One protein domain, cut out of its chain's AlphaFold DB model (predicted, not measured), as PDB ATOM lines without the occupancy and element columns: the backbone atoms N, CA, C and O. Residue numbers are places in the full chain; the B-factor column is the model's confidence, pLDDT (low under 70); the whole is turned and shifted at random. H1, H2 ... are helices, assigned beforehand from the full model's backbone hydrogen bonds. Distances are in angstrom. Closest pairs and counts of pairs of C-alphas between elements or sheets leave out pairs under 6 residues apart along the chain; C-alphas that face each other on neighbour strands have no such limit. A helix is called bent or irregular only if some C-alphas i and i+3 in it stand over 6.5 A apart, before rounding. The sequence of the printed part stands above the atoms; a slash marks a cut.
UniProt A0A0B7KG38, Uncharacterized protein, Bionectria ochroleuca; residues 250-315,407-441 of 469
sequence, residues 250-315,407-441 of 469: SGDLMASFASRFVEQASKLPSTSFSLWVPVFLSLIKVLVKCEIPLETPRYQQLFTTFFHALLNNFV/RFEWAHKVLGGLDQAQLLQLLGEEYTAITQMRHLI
ATOM      1  N   SER A 250      37.665  32.757  19.446       87.69
ATOM      2  CA  SER A 250      36.548  32.082  20.133       87.69
ATOM      3  C   SER A 250      35.520  31.520  19.145       87.69
ATOM      4  O   SER A 250      34.812  30.558  19.446       87.69
ATOM      5  N   GLY A 251      35.452  32.089  17.937       88.56
ATOM      6  CA  GLY A 251      34.491  31.716  16.905       88.56
ATOM      7  C   GLY A 251      33.066  32.213  17.174       88.56
ATOM      8  O   GLY A 251      32.135  31.768  16.489       88.56
ATOM      9  N   ASP A 252      32.879  33.127  18.129       92.62
ATOM     10  CA  ASP A 252      31.586  33.713  18.496       92.62
ATOM     11  C   ASP A 252      30.973  34.533  17.356       92.62
ATOM     12  O   ASP A 252      29.754  34.518  17.154       92.62
ATOM     13  N   LEU A 253      31.796  35.221  16.560       94.81
ATOM     14  CA  LEU A 253      31.344  35.952  15.376       94.81
ATOM     15  C   LEU A 253      30.753  35.003  14.341       94.81
ATOM     16  O   LEU A 253      29.717  35.299  13.747       94.81
ATOM     17  N   MET A 254      31.397  33.857  14.113       94.50
ATOM     18  CA  MET A 254      30.904  32.870  13.150       94.50
ATOM     19  C   MET A 254      29.691  32.119  13.681       94.50
ATOM     20  O   MET A 254      28.787  31.822  12.903       94.50
ATOM     21  N   ALA A 255      29.610  31.888  14.994       94.25
ATOM     22  CA  ALA A 255      28.387  31.414  15.634       94.25
ATOM     23  C   ALA A 255      27.229  32.407  15.436       94.25
ATOM     24  O   ALA A 255      26.144  32.012  15.009       94.25
ATOM     25  N   SER A 256      27.480  33.699  15.657       95.31
ATOM     26  CA  SER A 256      26.490  34.770  15.493       95.31
ATOM     27  C   SER A 256      26.041  34.916  14.039       95.31
ATOM     28  O   SER A 256      24.844  34.997  13.769       95.31
ATOM     29  N   PHE A 257      26.979  34.886  13.086       96.19
ATOM     30  CA  PHE A 257      26.673  34.912  11.655       96.19
ATOM     31  C   PHE A 257      25.825  33.706  11.243       96.19
ATOM     32  O   PHE A 257      24.796  33.883  10.591       96.19
ATOM     33  N   ALA A 258      26.226  32.495  11.644       95.38
ATOM     34  CA  ALA A 258      25.502  31.276  11.308       95.38
ATOM     35  C   ALA A 258      24.083  31.292  11.888       95.38
ATOM     36  O   ALA A 258      23.126  31.078  11.150       95.38
ATOM     37  N   SER A 259      23.944  31.630  13.173       95.56
ATOM     38  CA  SER A 259      22.649  31.731  13.855       95.56
ATOM     39  C   SER A 259      21.719  32.733  13.164       95.56
ATOM     40  O   SER A 259      20.607  32.382  12.767       95.56
ATOM     41  N   ARG A 260      22.209  33.953  12.899       94.38
ATOM     42  CA  ARG A 260      21.439  34.987  12.191       94.38
ATOM     43  C   ARG A 260      21.046  34.575  10.783       94.38
ATOM     44  O   ARG A 260      19.943  34.888  10.338       94.38
ATOM     45  N   PHE A 261      21.931  33.889  10.064       95.62
ATOM     46  CA  PHE A 261      21.618  33.421   8.721       95.62
ATOM     47  C   PHE A 261      20.536  32.345   8.758       95.62
ATOM     48  O   PHE A 261      19.551  32.453   8.033       95.62
ATOM     49  N   VAL A 262      20.690  31.347   9.632       96.44
ATOM     50  CA  VAL A 262      19.732  30.249   9.807       96.44
ATOM     51  C   VAL A 262      18.343  30.783  10.176       96.44
ATOM     52  O   VAL A 262      17.357  30.371   9.569       96.44
ATOM     53  N   GLU A 263      18.267  31.765  11.079       96.31
ATOM     54  CA  GLU A 263      17.020  32.434  11.486       96.31
ATOM     55  C   GLU A 263      16.278  33.092  10.303       96.31
ATOM     56  O   GLU A 263      15.044  33.123  10.255       96.31
ATOM     57  N   GLN A 264      17.020  33.624   9.329       95.44
ATOM     58  CA  GLN A 264      16.469  34.441   8.243       95.44
ATOM     59  C   GLN A 264      16.400  33.716   6.888       95.44
ATOM     60  O   GLN A 264      15.760  34.218   5.961       95.44
ATOM     61  N   ALA A 265      17.019  32.540   6.752       95.75
ATOM     62  CA  ALA A 265      17.194  31.844   5.477       95.75
ATOM     63  C   ALA A 265      15.866  31.533   4.766       95.75
ATOM     64  O   ALA A 265      15.741  31.736   3.558       95.75
ATOM     65  N   SER A 266      14.838  31.122   5.514       94.44
ATOM     66  CA  SER A 266      13.504  30.828   4.969       94.44
ATOM     67  C   SER A 266      12.804  32.056   4.374       94.44
ATOM     68  O   SER A 266      11.932  31.908   3.519       94.44
ATOM     69  N   LYS A 267      13.214  33.269   4.763       95.12
ATOM     70  CA  LYS A 267      12.660  34.545   4.281       95.12
ATOM     71  C   LYS A 267      13.421  35.112   3.079       95.12
ATOM     72  O   LYS A 267      13.036  36.156   2.558       95.12
ATOM     73  N   LEU A 268      14.497  34.459   2.627       93.88
ATOM     74  CA  LEU A 268      15.297  34.947   1.504       93.88
ATOM     75  C   LEU A 268      14.462  34.995   0.209       93.88
ATOM     76  O   LEU A 268      13.938  33.959  -0.218       93.88
ATOM     77  N   PRO A 269      14.353  36.164  -0.454       92.06
ATOM     78  CA  PRO A 269      13.621  36.281  -1.707       92.06
ATOM     79  C   PRO A 269      14.382  35.611  -2.853       92.06
ATOM     80  O   PRO A 269      15.608  35.579  -2.876       92.06
ATOM     81  N   SER A 270      13.665  35.150  -3.882       88.50
ATOM     82  CA  SER A 270      14.285  34.488  -5.046       88.50
ATOM     83  C   SER A 270      15.388  35.317  -5.737       88.50
ATOM     84  O   SER A 270      16.315  34.755  -6.316       88.50
ATOM     85  N   THR A 271      15.322  36.648  -5.654       88.12
ATOM     86  CA  THR A 271      16.308  37.570  -6.232       88.12
ATOM     87  C   THR A 271      17.636  37.590  -5.470       88.12
ATOM     88  O   THR A 271      18.677  37.833  -6.085       88.12
ATOM     89  N   SER A 272      17.640  37.291  -4.165       90.44
ATOM     90  CA  SER A 272      18.846  37.368  -3.331       90.44
ATOM     91  C   SER A 272      19.819  36.211  -3.568       90.44
ATOM     92  O   SER A 272      21.008  36.347  -3.291       90.44
ATOM     93  N   PHE A 273      19.377  35.094  -4.155       91.31
ATOM     94  CA  PHE A 273      20.259  33.954  -4.451       91.31
ATOM     95  C   PHE A 273      21.340  34.268  -5.491       91.31
ATOM     96  O   PHE A 273      22.363  33.588  -5.529       91.31
ATOM     97  N   SER A 274      21.168  35.337  -6.276       88.75
ATOM     98  CA  SER A 274      22.229  35.871  -7.138       88.75
ATOM     99  C   SER A 274      23.432  36.414  -6.349       88.75
ATOM    100  O   SER A 274      24.558  36.326  -6.835       88.75
ATOM    101  N   LEU A 275      23.208  36.908  -5.124       90.69
ATOM    102  CA  LEU A 275      24.248  37.280  -4.161       90.69
ATOM    103  C   LEU A 275      24.745  36.048  -3.395       90.69
ATOM    104  O   LEU A 275      25.949  35.805  -3.327       90.69
ATOM    105  N   TRP A 276      23.822  35.278  -2.813       94.19
ATOM    106  CA  TRP A 276      24.170  34.266  -1.815       94.19
ATOM    107  C   TRP A 276      24.810  33.002  -2.386       94.19
ATOM    108  O   TRP A 276      25.707  32.463  -1.745       94.19
ATOM    109  N   VAL A 277      24.443  32.544  -3.589       94.44
ATOM    110  CA  VAL A 277      25.089  31.356  -4.178       94.44
ATOM    111  C   VAL A 277      26.593  31.574  -4.373       94.44
ATOM    112  O   VAL A 277      27.363  30.807  -3.800       94.44
ATOM    113  N   PRO A 278      27.066  32.633  -5.059       94.62
ATOM    114  CA  PRO A 278      28.503  32.896  -5.158       94.62
ATOM    115  C   PRO A 278      29.208  33.051  -3.803       94.62
ATOM    116  O   PRO A 278      30.353  32.612  -3.663       94.62
ATOM    117  N   VAL A 279      28.538  33.652  -2.809       95.56
ATOM    118  CA  VAL A 279      29.067  33.784  -1.442       95.56
ATOM    119  C   VAL A 279      29.311  32.407  -0.844       95.56
ATOM    120  O   VAL A 279      30.455  32.099  -0.533       95.56
ATOM    121  N   PHE A 280      28.284  31.561  -0.745       96.62
ATOM    122  CA  PHE A 280      28.394  30.247  -0.109       96.62
ATOM    123  C   PHE A 280      29.408  29.342  -0.808       96.62
ATOM    124  O   PHE A 280      30.229  28.728  -0.133       96.62
ATOM    125  N   LEU A 281      29.450  29.337  -2.145       95.06
ATOM    126  CA  LEU A 281      30.476  28.598  -2.892       95.06
ATOM    127  C   LEU A 281      31.898  29.094  -2.569       95.06
ATOM    128  O   LEU A 281      32.846  28.312  -2.526       95.06
ATOM    129  N   SER A 282      32.061  30.397  -2.327       96.75
ATOM    130  CA  SER A 282      33.342  30.977  -1.912       96.75
ATOM    131  C   SER A 282      33.662  30.688  -0.445       96.75
ATOM    132  O   SER A 282      34.831  30.515  -0.114       96.75
ATOM    133  N   LEU A 283      32.651  30.595   0.427       96.69
ATOM    134  CA  LEU A 283      32.843  30.254   1.836       96.69
ATOM    135  C   LEU A 283      33.420  28.847   2.006       96.69
ATOM    136  O   LEU A 283      34.299  28.687   2.842       96.69
ATOM    137  N   ILE A 284      33.031  27.871   1.173       96.00
ATOM    138  CA  ILE A 284      33.656  26.529   1.167       96.00
ATOM    139  C   ILE A 284      35.173  26.661   0.991       96.00
ATOM    140  O   ILE A 284      35.954  26.151   1.789       96.00
ATOM    141  N   LYS A 285      35.601  27.441  -0.011       95.81
ATOM    142  CA  LYS A 285      37.026  27.683  -0.285       95.81
ATOM    143  C   LYS A 285      37.726  28.402   0.866       95.81
ATOM    144  O   LYS A 285      38.892  28.129   1.125       95.81
ATOM    145  N   VAL A 286      37.041  29.330   1.536       96.25
ATOM    146  CA  VAL A 286      37.582  30.034   2.707       96.25
ATOM    147  C   VAL A 286      37.757  29.080   3.886       96.25
ATOM    148  O   VAL A 286      38.812  29.117   4.506       96.25
ATOM    149  N   LEU A 287      36.777  28.216   4.168       96.19
ATOM    150  CA  LEU A 287      36.861  27.223   5.241       96.19
ATOM    151  C   LEU A 287      38.027  26.258   5.010       96.19
ATOM    152  O   LEU A 287      38.870  26.123   5.890       96.19
ATOM    153  N   VAL A 288      38.138  25.699   3.800       95.50
ATOM    154  CA  VAL A 288      39.256  24.821   3.414       95.50
ATOM    155  C   VAL A 288      40.597  25.548   3.537       95.50
ATOM    156  O   VAL A 288      41.539  25.019   4.113       95.50
ATOM    157  N   LYS A 289      40.688  26.790   3.046       95.25
ATOM    158  CA  LYS A 289      41.916  27.596   3.135       95.25
ATOM    159  C   LYS A 289      42.317  27.923   4.576       95.25
ATOM    160  O   LYS A 289      43.499  28.105   4.841       95.25
ATOM    161  N   CYS A 290      41.348  28.076   5.469       92.88
ATOM    162  CA  CYS A 290      41.583  28.305   6.891       92.88
ATOM    163  C   CYS A 290      41.724  26.991   7.680       92.88
ATOM    164  O   CYS A 290      41.723  27.051   8.905       92.88
ATOM    165  N   GLU A 291      41.808  25.840   6.999       93.88
ATOM    166  CA  GLU A 291      41.942  24.506   7.604       93.88
ATOM    167  C   GLU A 291      40.832  24.190   8.620       93.88
ATOM    168  O   GLU A 291      41.014  23.446   9.580       93.88
ATOM    169  N   ILE A 292      39.646  24.763   8.400       93.81
ATOM    170  CA  ILE A 292      38.479  24.536   9.242       93.81
ATOM    171  C   ILE A 292      37.789  23.242   8.787       93.81
ATOM    172  O   ILE A 292      37.376  23.174   7.625       93.81
ATOM    173  N   PRO A 293      37.602  22.241   9.672       94.75
ATOM    174  CA  PRO A 293      36.926  20.998   9.317       94.75
ATOM    175  C   PRO A 293      35.506  21.252   8.811       94.75
ATOM    176  O   PRO A 293      34.691  21.889   9.490       94.75
ATOM    177  N   LEU A 294      35.200  20.744   7.619       94.88
ATOM    178  CA  LEU A 294      33.897  20.937   6.985       94.88
ATOM    179  C   LEU A 294      32.773  20.186   7.716       94.88
ATOM    180  O   LEU A 294      31.635  20.647   7.679       94.88
ATOM    181  N   GLU A 295      33.087  19.111   8.451       95.38
ATOM    182  CA  GLU A 295      32.104  18.405   9.288       95.38
ATOM    183  C   GLU A 295      31.746  19.152  10.584       95.38
ATOM    184  O   GLU A 295      30.964  18.654  11.391       95.38
ATOM    185  N   THR A 296      32.292  20.351  10.822       94.56
ATOM    186  CA  THR A 296      31.937  21.134  12.013       94.56
ATOM    187  C   THR A 296      30.420  21.399  12.024       94.56
ATOM    188  O   THR A 296      29.928  22.068  11.106       94.56
ATOM    189  N   PRO A 297      29.672  20.993  13.077       94.62
ATOM    190  CA  PRO A 297      28.201  21.022  13.081       94.62
ATOM    191  C   PRO A 297      27.587  22.382  12.733       94.62
ATOM    192  O   PRO A 297      26.569  22.474  12.052       94.62
ATOM    193  N   ARG A 298      28.244  23.469  13.151       94.62
ATOM    194  CA  ARG A 298      27.837  24.845  12.836       94.62
ATOM    195  C   ARG A 298      27.814  25.122  11.333       94.62
ATOM    196  O   ARG A 298      26.871  25.738  10.840       94.62
ATOM    197  N   TYR A 299      28.860  24.718  10.611       95.00
ATOM    198  CA  TYR A 299      28.922  24.926   9.166       95.00
ATOM    199  C   TYR A 299      28.004  23.948   8.449       95.00
ATOM    200  O   TYR A 299      27.335  24.364   7.507       95.00
ATOM    201  N   GLN A 300      27.849  22.723   8.953       96.31
ATOM    202  CA  GLN A 300      26.853  21.811   8.403       96.31
ATOM    203  C   GLN A 300      25.443  22.402   8.468       96.31
ATOM    204  O   GLN A 300      24.767  22.524   7.448       96.31
ATOM    205  N   GLN A 301      25.030  22.901   9.636       96.44
ATOM    206  CA  GLN A 301      23.735  23.561   9.798       96.44
ATOM    207  C   GLN A 301      23.584  24.775   8.871       96.44
ATOM    208  O   GLN A 301      22.544  24.939   8.230       96.44
ATOM    209  N   LEU A 302      24.616  25.619   8.777       97.12
ATOM    210  CA  LEU A 302      24.610  26.811   7.931       97.12
ATOM    211  C   LEU A 302      24.425  26.462   6.443       97.12
ATOM    212  O   LEU A 302      23.569  27.049   5.777       97.12
ATOM    213  N   PHE A 303      25.197  25.505   5.920       97.69
ATOM    214  CA  PHE A 303      25.145  25.110   4.510       97.69
ATOM    215  C   PHE A 303      23.873  24.330   4.174       97.69
ATOM    216  O   PHE A 303      23.211  24.656   3.189       97.69
ATOM    217  N   THR A 304      23.471  23.379   5.017       97.62
ATOM    218  CA  THR A 304      22.205  22.650   4.873       97.62
ATOM    219  C   THR A 304      21.021  23.612   4.848       97.62
ATOM    220  O   THR A 304      20.195  23.559   3.936       97.62
ATOM    221  N   THR A 305      20.972  24.573   5.776       98.00
ATOM    222  CA  THR A 305      19.898  25.579   5.814       98.00
ATOM    223  C   THR A 305      19.896  26.460   4.565       98.00
ATOM    224  O   THR A 305      18.837  26.750   4.006       98.00
ATOM    225  N   PHE A 306      21.076  26.866   4.088       97.75
ATOM    226  CA  PHE A 306      21.198  27.638   2.857       97.75
ATOM    227  C   PHE A 306      20.674  26.881   1.635       97.75
ATOM    228  O   PHE A 306      19.886  27.436   0.865       97.75
ATOM    229  N   PHE A 307      21.082  25.625   1.448       97.19
ATOM    230  CA  PHE A 307      20.632  24.844   0.302       97.19
ATOM    231  C   PHE A 307      19.144  24.512   0.390       97.19
ATOM    232  O   PHE A 307      18.452  24.636  -0.617       97.19
ATOM    233  N   HIS A 308      18.602  24.228   1.576       97.00
ATOM    234  CA  HIS A 308      17.152  24.125   1.759       97.00
ATOM    235  C   HIS A 308      16.427  25.415   1.371       97.00
ATOM    236  O   HIS A 308      15.438  25.365   0.642       97.00
ATOM    237  N   ALA A 309      16.927  26.583   1.782       97.00
ATOM    238  CA  ALA A 309      16.355  27.863   1.366       97.00
ATOM    239  C   ALA A 309      16.446  28.067  -0.156       97.00
ATOM    240  O   ALA A 309      15.477  28.511  -0.774       97.00
ATOM    241  N   LEU A 310      17.565  27.698  -0.787       96.19
ATOM    242  CA  LEU A 310      17.730  27.744  -2.242       96.19
ATOM    243  C   LEU A 310      16.688  26.872  -2.953       96.19
ATOM    244  O   LEU A 310      15.990  27.338  -3.858       96.19
ATOM    245  N   LEU A 311      16.550  25.618  -2.535       96.38
ATOM    246  CA  LEU A 311      15.612  24.677  -3.137       96.38
ATOM    247  C   LEU A 311      14.159  25.117  -2.918       96.38
ATOM    248  O   LEU A 311      13.379  25.159  -3.871       96.38
ATOM    249  N   ASN A 312      13.801  25.547  -1.709       94.69
ATOM    250  CA  ASN A 312      12.422  25.885  -1.363       94.69
ATOM    251  C   ASN A 312      11.974  27.262  -1.878       94.69
ATOM    252  O   ASN A 312      10.829  27.403  -2.312       94.69
ATOM    253  N   ASN A 313      12.854  28.270  -1.900       93.75
ATOM    254  CA  ASN A 313      12.469  29.645  -2.246       93.75
ATOM    255  C   ASN A 313      12.787  30.016  -3.697       93.75
ATOM    256  O   ASN A 313      12.050  30.807  -4.301       93.75
ATOM    257  N   PHE A 314      13.861  29.462  -4.272       93.69
ATOM    258  CA  PHE A 314      14.258  29.733  -5.654       93.69
ATOM    259  C   PHE A 314      13.764  28.655  -6.616       93.69
ATOM    260  O   PHE A 314      13.009  28.982  -7.534       93.69
ATOM    261  N   VAL A 315      14.142  27.387  -6.414       94.31
ATOM    262  CA  VAL A 315      13.764  26.302  -7.343       94.31
ATOM    263  C   VAL A 315      12.258  26.052  -7.276       94.31
ATOM    264  O   VAL A 315      11.565  26.179  -8.299       94.31
ATOM    265  N   ARG A 407      15.404  26.526 -13.547       94.62
ATOM    266  CA  ARG A 407      15.921  26.697 -12.175       94.62
ATOM    267  C   ARG A 407      16.420  25.382 -11.575       94.62
ATOM    268  O   ARG A 407      17.443  25.394 -10.898       94.62
ATOM    269  N   PHE A 408      15.715  24.281 -11.829       95.00
ATOM    270  CA  PHE A 408      16.075  22.939 -11.374       95.00
ATOM    271  C   PHE A 408      17.403  22.481 -11.992       95.00
ATOM    272  O   PHE A 408      18.330  22.138 -11.266       95.00
ATOM    273  N   GLU A 409      17.541  22.565 -13.319       94.50
ATOM    274  CA  GLU A 409      18.780  22.224 -14.034       94.50
ATOM    275  C   GLU A 409      19.952  23.104 -13.597       94.50
ATOM    276  O   GLU A 409      21.071  22.622 -13.414       94.50
ATOM    277  N   TRP A 410      19.702  24.397 -13.381       95.12
ATOM    278  CA  TRP A 410      20.716  25.302 -12.858       95.12
ATOM    279  C   TRP A 410      21.174  24.900 -11.451       95.12
ATOM    280  O   TRP A 410      22.378  24.830 -11.212       95.12
ATOM    281  N   ALA A 411      20.249  24.591 -10.536       94.31
ATOM    282  CA  ALA A 411      20.592  24.168  -9.179       94.31
ATOM    283  C   ALA A 411      21.359  22.837  -9.188       94.31
ATOM    284  O   ALA A 411      22.370  22.706  -8.500       94.31
ATOM    285  N   HIS A 412      20.938  21.889 -10.030       93.62
ATOM    286  CA  HIS A 412      21.642  20.626 -10.234       93.62
ATOM    287  C   HIS A 412      23.071  20.854 -10.745       93.62
ATOM    288  O   HIS A 412      24.014  20.240 -10.255       93.62
ATOM    289  N   LYS A 413      23.268  21.781 -11.693       94.06
ATOM    290  CA  LYS A 413      24.604  22.151 -12.184       94.06
ATOM    291  C   LYS A 413      25.461  22.817 -11.105       94.06
ATOM    292  O   LYS A 413      26.660  22.558 -11.052       94.06
ATOM    293  N   VAL A 414      24.874  23.671 -10.264       93.44
ATOM    294  CA  VAL A 414      25.586  24.308  -9.143       93.44
ATOM    295  C   VAL A 414      26.075  23.255  -8.148       93.44
ATOM    296  O   VAL A 414      27.251  23.274  -7.807       93.44
ATOM    297  N   LEU A 415      25.213  22.323  -7.726       94.31
ATOM    298  CA  LEU A 415      25.594  21.257  -6.791       94.31
ATOM    299  C   LEU A 415      26.564  20.244  -7.414       94.31
ATOM    300  O   LEU A 415      27.543  19.864  -6.780       94.31
ATOM    301  N   GLY A 416      26.337  19.841  -8.666       93.00
ATOM    302  CA  GLY A 416      27.209  18.899  -9.375       93.00
ATOM    303  C   GLY A 416      28.575  19.480  -9.753       93.00
ATOM    304  O   GLY A 416      29.509  18.729 -10.007       93.00
ATOM    305  N   GLY A 417      28.708  20.809  -9.792       92.25
ATOM    306  CA  GLY A 417      29.980  21.495 -10.033       92.25
ATOM    307  C   GLY A 417      30.861  21.656  -8.790       92.25
ATOM    308  O   GLY A 417      31.969  22.181  -8.906       92.25
ATOM    309  N   LEU A 418      30.375  21.264  -7.611       93.56
ATOM    310  CA  LEU A 418      31.136  21.280  -6.363       93.56
ATOM    311  C   LEU A 418      31.958  20.001  -6.192       93.56
ATOM    312  O   LEU A 418      31.640  18.956  -6.759       93.56
ATOM    313  N   ASP A 419      32.998  20.075  -5.364       95.88
ATOM    314  CA  ASP A 419      33.692  18.881  -4.889       95.88
ATOM    315  C   ASP A 419      32.723  18.042  -4.040       95.88
ATOM    316  O   ASP A 419      32.187  18.518  -3.036       95.88
ATOM    317  N   GLN A 420      32.461  16.809  -4.475       95.62
ATOM    318  CA  GLN A 420      31.436  15.963  -3.860       95.62
ATOM    319  C   GLN A 420      31.855  15.446  -2.478       95.62
ATOM    320  O   GLN A 420      30.990  15.245  -1.631       95.62
ATOM    321  N   ALA A 421      33.156  15.286  -2.214       96.06
ATOM    322  CA  ALA A 421      33.639  14.897  -0.893       96.06
ATOM    323  C   ALA A 421      33.454  16.050   0.103       96.06
ATOM    324  O   ALA A 421      32.897  15.851   1.180       96.06
ATOM    325  N   GLN A 422      33.817  17.275  -0.291       95.75
ATOM    326  CA  GLN A 422      33.588  18.471   0.531       95.75
ATOM    327  C   GLN A 422      32.096  18.724   0.767       95.75
ATOM    328  O   GLN A 422      31.686  19.101   1.865       95.75
ATOM    329  N   LEU A 423      31.270  18.515  -0.262       96.06
ATOM    330  CA  LEU A 423      29.825  18.675  -0.154       96.06
ATOM    331  C   LEU A 423      29.211  17.624   0.781       96.06
ATOM    332  O   LEU A 423      28.338  17.966   1.573       96.06
ATOM    333  N   LEU A 424      29.685  16.375   0.742       96.88
ATOM    334  CA  LEU A 424      29.268  15.331   1.679       96.88
ATOM    335  C   LEU A 424      29.622  15.701   3.125       96.88
ATOM    336  O   LEU A 424      28.766  15.600   3.999       96.88
ATOM    337  N   GLN A 425      30.835  16.202   3.372       97.00
ATOM    338  CA  GLN A 425      31.251  16.666   4.701       97.00
ATOM    339  C   GLN A 425      30.377  17.818   5.219       97.00
ATOM    340  O   GLN A 425      29.999  17.828   6.389       97.00
ATOM    341  N   LEU A 426      30.026  18.771   4.347       96.44
ATOM    342  CA  LEU A 426      29.192  19.925   4.699       96.44
ATOM    343  C   LEU A 426      27.715  19.584   4.887       96.44
ATOM    344  O   LEU A 426      27.056  20.224   5.693       96.44
ATOM    345  N   LEU A 427      27.156  18.646   4.127       96.62
ATOM    346  CA  LEU A 427      25.720  18.352   4.202       96.62
ATOM    347  C   LEU A 427      25.401  17.177   5.127       96.62
ATOM    348  O   LEU A 427      24.267  17.070   5.593       96.62
ATOM    349  N   GLY A 428      26.377  16.310   5.406       94.62
ATOM    350  CA  GLY A 428      26.190  15.129   6.240       94.62
ATOM    351  C   GLY A 428      25.031  14.268   5.737       94.62
ATOM    352  O   GLY A 428      24.948  13.936   4.554       94.62
ATOM    353  N   GLU A 429      24.103  13.943   6.634       94.81
ATOM    354  CA  GLU A 429      22.927  13.107   6.350       94.81
ATOM    355  C   GLU A 429      21.998  13.713   5.279       94.81
ATOM    356  O   GLU A 429      21.384  12.989   4.492       94.81
ATOM    357  N   GLU A 430      21.959  15.044   5.169       95.69
ATOM    358  CA  GLU A 430      21.102  15.768   4.222       95.69
ATOM    359  C   GLU A 430      21.670  15.794   2.795       95.69
ATOM    360  O   GLU A 430      20.988  16.219   1.855       95.69
ATOM    361  N   TYR A 431      22.903  15.310   2.599       96.50
ATOM    362  CA  TYR A 431      23.584  15.301   1.305       96.50
ATOM    363  C   TYR A 431      22.712  14.697   0.202       96.50
ATOM    364  O   TYR A 431      22.489  15.318  -0.842       96.50
ATOM    365  N   THR A 432      22.176  13.500   0.439       94.62
ATOM    366  CA  THR A 432      21.386  12.763  -0.554       94.62
ATOM    367  C   THR A 432      20.079  13.486  -0.878       94.62
ATOM    368  O   THR A 432      19.709  13.605  -2.046       94.62
ATOM    369  N   ALA A 433      19.391  14.016   0.138       94.62
ATOM    370  CA  ALA A 433      18.119  14.714  -0.036       94.62
ATOM    371  C   ALA A 433      18.275  16.016  -0.845       94.62
ATOM    372  O   ALA A 433      17.458  16.302  -1.729       94.62
ATOM    373  N   ILE A 434      19.342  16.775  -0.574       95.44
ATOM    374  CA  ILE A 434      19.641  18.055  -1.228       95.44
ATOM    375  C   ILE A 434      20.158  17.849  -2.655       95.44
ATOM    376  O   ILE A 434      19.713  18.541  -3.570       95.44
ATOM    377  N   THR A 435      21.073  16.901  -2.873       93.75
ATOM    378  CA  THR A 435      21.686  16.678  -4.196       93.75
ATOM    379  C   THR A 435      20.728  16.031  -5.186       93.75
ATOM    380  O   THR A 435      20.685  16.438  -6.346       93.75
ATOM    381  N   GLN A 436      19.913  15.067  -4.745       91.69
ATOM    382  CA  GLN A 436      18.978  14.378  -5.635       91.69
ATOM    383  C   GLN A 436      17.701  15.182  -5.908       91.69
ATOM    384  O   GLN A 436      17.021  14.916  -6.895       91.69
ATOM    385  N   MET A 437      17.347  16.136  -5.038       93.44
ATOM    386  CA  MET A 437      16.188  17.030  -5.192       93.44
ATOM    387  C   MET A 437      14.843  16.322  -5.463       93.44
ATOM    388  O   MET A 437      13.922  16.939  -6.003       93.44
ATOM    389  N   ARG A 438      14.692  15.042  -5.083       90.38
ATOM    390  CA  ARG A 438      13.494  14.232  -5.398       90.38
ATOM    391  C   ARG A 438      12.204  14.872  -4.884       90.38
ATOM    392  O   ARG A 438      11.209  14.906  -5.592       90.38
ATOM    393  N   HIS A 439      12.261  15.486  -3.703       90.00
ATOM    394  CA  HIS A 439      11.137  16.180  -3.063       90.00
ATOM    395  C   HIS A 439      10.600  17.398  -3.847       90.00
ATOM    396  O   HIS A 439       9.559  17.955  -3.486       90.00
ATOM    397  N   LEU A 440      11.310  17.853  -4.886       91.62
ATOM    398  CA  LEU A 440      10.864  18.931  -5.771       91.62
ATOM    399  C   LEU A 440      10.113  18.421  -6.999       91.62
ATOM    400  O   LEU A 440       9.472  19.228  -7.672       91.62
ATOM    401  N   ILE A 441      10.195  17.130  -7.307       89.94
ATOM    402  CA  ILE A 441       9.519  16.509  -8.444       89.94
ATOM    403  C   ILE A 441       8.139  16.053  -7.972       89.94
ATOM    404  O   ILE A 441       7.991  15.513  -6.878       89.94
TER     405      ILE A 441
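AT A GLANCE: This is residues 250 to 315 and 407 to 441 of the 469 residues of an uncharacterized protein of Bionectria ochroleuca (UniProt A0A0B7KG38). One helix, H3, runs through the middle, with H1 alongside it on one side, the kinked H5 on the opposite side, and H2 and the short H4 partly covering the side between. The printed part has 101 residues with five named helices, H1 to H5 along the chain, and no named strand; its class is all helix. It is compact, with a radius of gyration of the C-alphas of 13.0 A and spans of 42 by 28 by 22 A.

IN THESE COORDINATES: Find C-alpha 252 at (31.586, 33.713, 18.496); from there H1 runs 23.7 A to residue 267, irregular where C-alphas 263 and 266 are 7.6 A apart. Next come H2, residues 273 to 289, 23.8 A, and H3, residues 297 to 315, 25.6 A, ending at (13.764, 26.302, -7.343). Beyond the cut, H4 spans residues 407 to 416, 14.0 A. H5, residues 420 to 436, 12.7 A, is irregular, with C-alphas 426 and 429 9.4 A apart and a kink of 120 degrees near residue 427; it ends at C-alpha 436 at (18.978, 14.378, -5.635).

HOW THE PARTS SIT: Begin at H3, the hub, which touches the other four. H1 touches it at Ser 266 and Ala 309, closest C-alphas 5.5 A, at a shallow tilt of 22 degrees, the same way. H2 and H3 form a hairpin but only just touch, with 3 pairs of C-alphas within 8 A, the closest Phe 273 and Leu 310 at 7.1 A. H5 touches H3 at a steep tilt of 41 degrees, closest C-alphas Gln 300 and Leu 426, 4.8 A. H3, H4 and H5 make an up and down bundle, each running against the one before. H1 is apart from H4 and H5. Every O i to N i+4 pair is within hydrogen-bond range in H3 and H4, against 10 of 12 in H1, 11 of 13 in H2 and 8 of 13 in H5.

THE WHOLE: The farthest C-alphas, Ser 250 and Ile 441, are 42.3 A apart. Residues 316 to 406 are not printed; C-alphas 315 and 407 are 5.3 A apart across this cut. Of the links printed whole, none is long. No printed residue is under 70 in pLDDT.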